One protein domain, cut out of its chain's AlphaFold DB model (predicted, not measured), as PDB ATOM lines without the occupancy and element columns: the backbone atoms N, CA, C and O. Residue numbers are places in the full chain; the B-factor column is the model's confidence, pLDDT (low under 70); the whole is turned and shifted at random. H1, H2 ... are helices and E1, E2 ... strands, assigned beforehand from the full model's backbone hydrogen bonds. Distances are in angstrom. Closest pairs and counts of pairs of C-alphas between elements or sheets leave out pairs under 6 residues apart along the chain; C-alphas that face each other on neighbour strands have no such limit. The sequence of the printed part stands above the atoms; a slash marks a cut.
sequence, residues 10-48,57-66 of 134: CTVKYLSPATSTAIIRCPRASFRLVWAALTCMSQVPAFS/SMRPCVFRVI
ATOM      1  N   CYS A  10     292.248 256.254 386.752       85.25
ATOM      2  CA  CYS A  10     292.339 257.194 385.638       85.25
ATOM      3  C   CYS A  10     293.699 257.913 385.632       85.25
ATOM      4  O   CYS A  10     294.091 258.513 386.628       85.25
ATOM      5  N   THR A  11     294.425 257.878 384.512       87.31
ATOM      6  CA  THR A  11     295.734 258.544 384.364       87.31
ATOM      7  C   THR A  11     295.789 259.353 383.073       87.31
ATOM      8  O   THR A  11     295.425 258.859 382.006       87.31
ATOM      9  N   VAL A  12     296.246 260.604 383.162       87.75
ATOM     10  CA  VAL A  12     296.531 261.433 381.983       87.75
ATOM     11  C   VAL A  12     297.891 261.008 381.448       87.75
ATOM     12  O   VAL A  12     298.883 261.037 382.171       87.75
ATOM     13  N   LYS A  13     297.923 260.555 380.198       88.00
ATOM     14  CA  LYS A  13     299.135 260.055 379.540       88.00
ATOM     15  C   LYS A  13     299.789 261.108 378.666       88.00
ATOM     16  O   LYS A  13     301.009 261.150 378.578       88.00
ATOM     17  N   TYR A  14     298.975 261.966 378.072       87.75
ATOM     18  CA  TYR A  14     299.421 263.069 377.243       87.75
ATOM     19  C   TYR A  14     298.498 264.258 377.478       87.75
ATOM     20  O   TYR A  14     297.281 264.086 377.558       87.75
ATOM     21  N   LEU A  15     299.077 265.446 377.591       85.06
ATOM     22  CA  LEU A  15     298.366 266.715 377.602       85.06
ATOM     23  C   LEU A  15     299.253 267.730 376.890       85.06
ATOM     24  O   LEU A  15     300.364 267.991 377.345       85.06
ATOM     25  N   SER A  16     298.754 268.301 375.799       84.44
ATOM     26  CA  SER A  16     299.404 269.412 375.111       84.44
ATOM     27  C   SER A  16     298.620 270.700 375.355       84.44
ATOM     28  O   SER A  16     297.494 270.815 374.863       84.44
ATOM     29  N   PRO A  17     299.186 271.683 376.083       77.31
ATOM     30  CA  PRO A  17     298.574 273.003 376.227       77.31
ATOM     31  C   PRO A  17     298.458 273.757 374.896       77.31
ATOM     32  O   PRO A  17     297.490 274.484 374.699       77.31
ATOM     33  N   ALA A  18     299.400 273.548 373.968       82.06
ATOM     34  CA  ALA A  18     299.441 274.250 372.684       82.06
ATOM     35  C   ALA A  18     298.250 273.900 371.779       82.06
ATOM     36  O   ALA A  18     297.696 274.769 371.118       82.06
ATOM     37  N   THR A  19     297.830 272.632 371.777       83.56
ATOM     38  CA  THR A  19     296.699 272.158 370.961       83.56
ATOM     39  C   THR A  19     295.454 271.839 371.786       83.56
ATOM     40  O   THR A  19     294.445 271.419 371.227       83.56
ATOM     41  N   SER A  20     295.503 272.024 373.112       86.38
ATOM     42  CA  SER A  20     294.428 271.670 374.053       86.38
ATOM     43  C   SER A  20     293.902 270.236 373.870       86.38
ATOM     44  O   SER A  20     292.712 269.964 374.028       86.38
ATOM     45  N   THR A  21     294.794 269.298 373.536       88.00
ATOM     46  CA  THR A  21     294.469 267.875 373.355       88.00
ATOM     47  C   THR A  21     295.034 267.038 374.498       88.00
ATOM     48  O   THR A  21     296.152 267.264 374.964       88.00
ATOM     49  N   ALA A  22     294.256 266.058 374.963       88.12
ATOM     50  CA  ALA A  22     294.644 265.174 376.056       88.12
ATOM     51  C   ALA A  22     294.285 263.715 375.757       88.12
ATOM     52  O   ALA A  22     293.221 263.430 375.208       88.12
ATOM     53  N   ILE A  23     295.153 262.792 376.173       90.12
ATOM     54  CA  ILE A  23     294.909 261.347 376.129       90.12
ATOM     55  C   ILE A  23     294.829 260.836 377.561       90.12
ATOM     56  O   ILE A  23     295.783 260.937 378.339       90.12
ATOM     57  N   ILE A  24     293.675 260.269 377.902       89.75
ATOM     58  CA  ILE A  24     293.353 259.810 379.250       89.75
ATOM     59  C   ILE A  24     293.118 258.302 379.211       89.75
ATOM     60  O   ILE A  24     292.253 257.809 378.489       89.75
ATOM     61  N   ARG A  25     293.878 257.559 380.017       88.62
ATOM     62  CA  ARG A  25     293.655 256.132 380.252       88.62
ATOM     63  C   ARG A  25     292.678 255.977 381.407       88.62
ATOM     64  O   ARG A  25     292.941 256.482 382.493       88.62
ATOM     65  N   CYS A  26     291.600 255.231 381.192       88.50
ATOM     66  CA  CYS A  26     290.611 254.918 382.219       88.50
ATOM     67  C   CYS A  26     290.178 253.439 382.147       88.50
ATOM     68  O   CYS A  26     290.333 252.806 381.098       88.50
ATOM     69  N   PRO A  27     289.648 252.860 383.241       89.06
ATOM     70  CA  PRO A  27     289.064 251.521 383.222       89.06
ATOM     71  C   PRO A  27     287.813 251.458 382.332       89.06
ATOM     72  O   PRO A  27     286.984 252.370 382.356       89.06
ATOM     73  N   ARG A  28     287.619 250.345 381.607       85.81
ATOM     74  CA  ARG A  28     286.469 250.147 380.697       85.81
ATOM     75  C   ARG A  28     285.109 250.242 381.400       85.81
ATOM     76  O   ARG A  28     284.140 250.612 380.756       85.81
ATOM     77  N   ALA A  29     285.016 249.940 382.692       88.44
ATOM     78  CA  ALA A  29     283.758 250.061 383.433       88.44
ATOM     79  C   ALA A  29     283.337 251.528 383.666       88.44
ATOM     80  O   ALA A  29     282.148 251.829 383.707       88.44
ATOM     81  N   SER A  30     284.302 252.449 383.759       87.88
ATOM     82  CA  SER A  30     284.072 253.818 384.249       87.88
ATOM     83  C   SER A  30     284.309 254.906 383.197       87.88
ATOM     84  O   SER A  30     284.271 256.088 383.531       87.88
ATOM     85  N   PHE A  31     284.525 254.555 381.923       89.12
ATOM     86  CA  PHE A  31     284.795 255.554 380.873       89.12
ATOM     87  C   PHE A  31     283.646 256.561 380.700       89.12
ATOM     88  O   PHE A  31     283.894 257.729 380.415       89.12
ATOM     89  N   ARG A  32     282.395 256.130 380.919       90.81
ATOM     90  CA  ARG A  32     281.211 257.004 380.875       90.81
ATOM     91  C   ARG A  32     281.223 258.055 381.981       90.81
ATOM     92  O   ARG A  32     280.885 259.202 381.716       90.81
ATOM     93  N   LEU A  33     281.650 257.681 383.189       90.31
ATOM     94  CA  LEU A  33     281.780 258.615 384.311       90.31
ATOM     95  C   LEU A  33     282.888 259.634 384.047       90.31
ATOM     96  O   LEU A  33     282.700 260.818 384.299       90.31
ATOM     97  N   VAL A  34     284.017 259.186 383.493       89.25
ATOM     98  CA  VAL A  34     285.118 260.080 383.110       89.25
ATOM     99  C   VAL A  34     284.674 261.052 382.018       89.25
ATOM    100  O   VAL A  34     284.936 262.244 382.137       89.25
ATOM    101  N   TRP A  35     283.962 260.577 380.992       90.56
ATOM    102  CA  TRP A  35     283.398 261.448 379.959       90.56
ATOM    103  C   TRP A  35     282.460 262.484 380.583       90.56
ATOM    104  O   TRP A  35     282.696 263.676 380.411       90.56
ATOM    105  N   ALA A  36     281.459 262.046 381.350       90.69
ATOM    106  CA  ALA A  36     280.498 262.944 381.984       90.69
ATOM    107  C   ALA A  36     281.195 264.007 382.850       90.69
ATOM    108  O   ALA A  36     280.901 265.194 382.730       90.69
ATOM    109  N   ALA A  37     282.173 263.597 383.664       89.81
ATOM    110  CA  ALA A  37     282.951 264.514 384.487       89.81
ATOM    111  C   ALA A  37     283.685 265.564 383.642       89.81
ATOM    112  O   ALA A  37     283.601 266.748 383.949       89.81
ATOM    113  N   LEU A  38     284.346 265.155 382.552       88.38
ATOM    114  CA  LEU A  38     285.039 266.077 381.649       88.38
ATOM    115  C   LEU A  38     284.074 267.068 380.993       88.38
ATOM    116  O   LEU A  38     284.375 268.253 380.932       88.38
ATOM    117  N   THR A  39     282.903 266.616 380.544       89.56
ATOM    118  CA  THR A  39     281.904 267.510 379.937       89.56
ATOM    119  C   THR A  39     281.290 268.487 380.933       89.56
ATOM    120  O   THR A  39     280.898 269.579 380.540       89.56
ATOM    121  N   CYS A  40     281.230 268.123 382.217       87.75
ATOM    122  CA  CYS A  40     280.759 269.010 383.280       87.75
ATOM    123  C   CYS A  40     281.841 269.988 383.773       87.75
ATOM    124  O   CYS A  40     281.523 270.930 384.497       87.75
ATOM    125  N   MET A  41     283.114 269.785 383.415       86.12
ATOM    126  CA  MET A  41     284.186 270.717 383.757       86.12
ATOM    127  C   MET A  41     284.144 271.933 382.830       86.12
ATOM    128  O   MET A  41     284.470 271.838 381.649       86.12
ATOM    129  N   SER A  42     283.783 273.087 383.390       86.31
ATOM    130  CA  SER A  42     283.692 274.362 382.672       86.31
ATOM    131  C   SER A  42     284.894 275.283 382.884       86.31
ATOM    132  O   SER A  42     285.015 276.301 382.204       86.31
ATOM    133  N   GLN A  43     285.772 274.967 383.837       84.88
ATOM    134  CA  GLN A  43     286.887 275.829 384.210       84.88
ATOM    135  C   GLN A  43     288.134 275.030 384.605       84.88
ATOM    136  O   GLN A  43     288.049 274.030 385.321       84.88
ATOM    137  N   VAL A  44     289.306 275.507 384.178       82.88
ATOM    138  CA  VAL A  44     290.622 274.978 384.568       82.88
ATOM    139  C   VAL A  44     291.504 276.078 385.158       82.88
ATOM    140  O   VAL A  44     291.407 277.228 384.730       82.88
ATOM    141  N   PRO A  45     292.388 275.767 386.121       77.94
ATOM    142  CA  PRO A  45     293.355 276.738 386.624       77.94
ATOM    143  C   PRO A  45     294.239 277.251 385.483       77.94
ATOM    144  O   PRO A  45     294.819 276.451 384.745       77.94
ATOM    145  N   ALA A  46     294.347 278.571 385.322       71.56
ATOM    146  CA  ALA A  46     295.267 279.136 384.349       71.56
ATOM    147  C   ALA A  46     296.712 278.847 384.783       71.56
ATOM    148  O   ALA A  46     297.132 279.200 385.886       71.56
ATOM    149  N   PHE A  47     297.485 278.199 383.911       65.38
ATOM    150  CA  PHE A  47     298.930 278.091 384.078       65.38
ATOM    151  C   PHE A  47     299.543 279.452 383.723       65.38
ATOM    152  O   PHE A  47     299.534 279.835 382.555       65.38
ATOM    153  N   SER A  48     300.026 280.213 384.711       57.69
ATOM    154  CA  SER A  48     300.897 281.358 384.435       57.69
ATOM    155  C   SER A  48     302.330 280.849 384.305       57.69
ATOM    156  O   SER A  48     302.877 280.283 385.247       57.69
ATOM    157  N   SER A  57     292.831 282.969 388.662       69.12
ATOM    158  CA  SER A  57     292.246 283.069 387.342       69.12
ATOM    159  C   SER A  57     291.952 281.654 386.857       69.12
ATOM    160  O   SER A  57     292.824 280.841 386.546       69.12
ATOM    161  N   MET A  58     290.667 281.329 386.879       76.50
ATOM    162  CA  MET A  58     290.134 280.145 386.235       76.50
ATOM    163  C   MET A  58     289.887 280.493 384.770       76.50
ATOM    164  O   MET A  58     289.222 281.480 384.457       76.50
ATOM    165  N   ARG A  59     290.453 279.700 383.863       82.25
ATOM    166  CA  ARG A  59     290.202 279.808 382.428       82.25
ATOM    167  C   ARG A  59     288.939 279.005 382.101       82.25
ATOM    168  O   ARG A  59     288.902 277.823 382.453       82.25
ATOM    169  N   PRO A  60     287.931 279.591 381.429       85.25
ATOM    170  CA  PRO A  60     286.795 278.822 380.940       85.25
ATOM    171  C   PRO A  60     287.272 277.804 379.896       85.25
ATOM    172  O   PRO A  60     288.083 278.123 379.028       85.25
ATOM    173  N   CYS A  61     286.796 276.568 379.989       84.12
ATOM    174  CA  CYS A  61     287.143 275.490 379.070       84.12
ATOM    175  C   CYS A  61     285.938 274.588 378.817       84.12
ATOM    176  O   CYS A  61     285.118 274.373 379.705       84.12
ATOM    177  N   VAL A  62     285.870 274.010 377.621       89.81
ATOM    178  CA  VAL A  62     284.895 272.972 377.283       89.81
ATOM    179  C   VAL A  62     285.662 271.763 376.780       89.81
ATOM    180  O   VAL A  62     286.375 271.843 375.780       89.81
ATOM    181  N   PHE A  63     285.524 270.630 377.465       88.88
ATOM    182  CA  PHE A  63     286.140 269.384 377.025       88.88
ATOM    183  C   PHE A  63     285.198 268.628 376.096       88.88
ATOM    184  O   PHE A  63     284.090 268.251 376.477       88.88
ATOM    185  N   ARG A  64     285.667 268.347 374.877       89.69
ATOM    186  CA  ARG A  64     284.933 267.532 373.907       89.69
ATOM    187  C   ARG A  64     285.644 266.204 373.695       89.69
ATOM    188  O   ARG A  64     286.759 266.158 373.184       89.69
ATOM    189  N   VAL A  65     284.984 265.110 374.069       89.25
ATOM    190  CA  VAL A  65     285.488 263.758 373.803       89.25
ATOM    191  C   VAL A  65     285.259 263.438 372.330       89.25
ATOM    192  O   VAL A  65     284.125 263.381 371.863       89.25
ATOM    193  N   ILE A  66     286.349 263.260 371.589       88.06
ATOM    194  CA  ILE A  66     286.302 263.026 370.140       88.06
ATOM    195  C   ILE A  66     286.280 261.531 369.827       88.06
ATOM    196  O   ILE A  66     285.566 261.088 368.928       88.06
TER     197      ILE A  66
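AT A GLANCE: This is residues 10 to 48 and 57 to 66 of the 134 residues of the protein "Ribonuclease P" of Aspergillus luchuensis (strain CBS 106.47) (UniProt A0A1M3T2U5). An open U shape: the two-stranded hairpin of E1 and E2 makes one long side and H1 the other, joined at one end by residues 26 to 30. The small strand pair E3 and E4 lies beyond the far end of H1, and the tail, residues 61 to 66, folds back from it toward the middle of the length. The printed part has 49 residues with one named helix and four named strands, in the order E1, E2, H1, E3, E4, in two antiparallel sheets of two strands; the class is mixed, helices and strands. It is only just compact, close to loose, with a radius of gyration of the C-alphas of 11.5 A, and elongated, spanning 35 by 20 by 17 A.

IN THESE COORDINATES: E1, residues 11 to 16, begins at C-alpha 11 (295.734, 258.544, 384.364) and is 14.7 A long. E2, residues 21 to 25, measures 13.6 A. H1, residues 31 to 40, is 14.3 A long and starts at C-alpha 31 (284.795, 255.554, 380.873). E3, residues 43 to 45, and E4, residues 58 to 60, are short; E4 ends at C-alpha 60 (286.795, 278.822, 380.940).

HOW THE PARTS SIT: E1 and E2 form a hairpin, antiparallel at 168 degrees, with N 13 and O 23 at 2.9 A, within hydrogen-bond range. E3 and E4 are antiparallel at 143 degrees, with N 59 and O 44 at 2.8 A. In H1 every O i to N i+4 pair is within hydrogen-bond range. H1 is apart from E1 and from E4.

THE WHOLE: The C-alphas farthest apart, of Ala 29 and Ser 48, are 35.7 A apart. Residues 49 to 56 are not printed; C-alphas 48 and 57 are 9.3 A apart across this cut. The links printed whole are tight. Residues 47, 48 and 57 have pLDDT under 70.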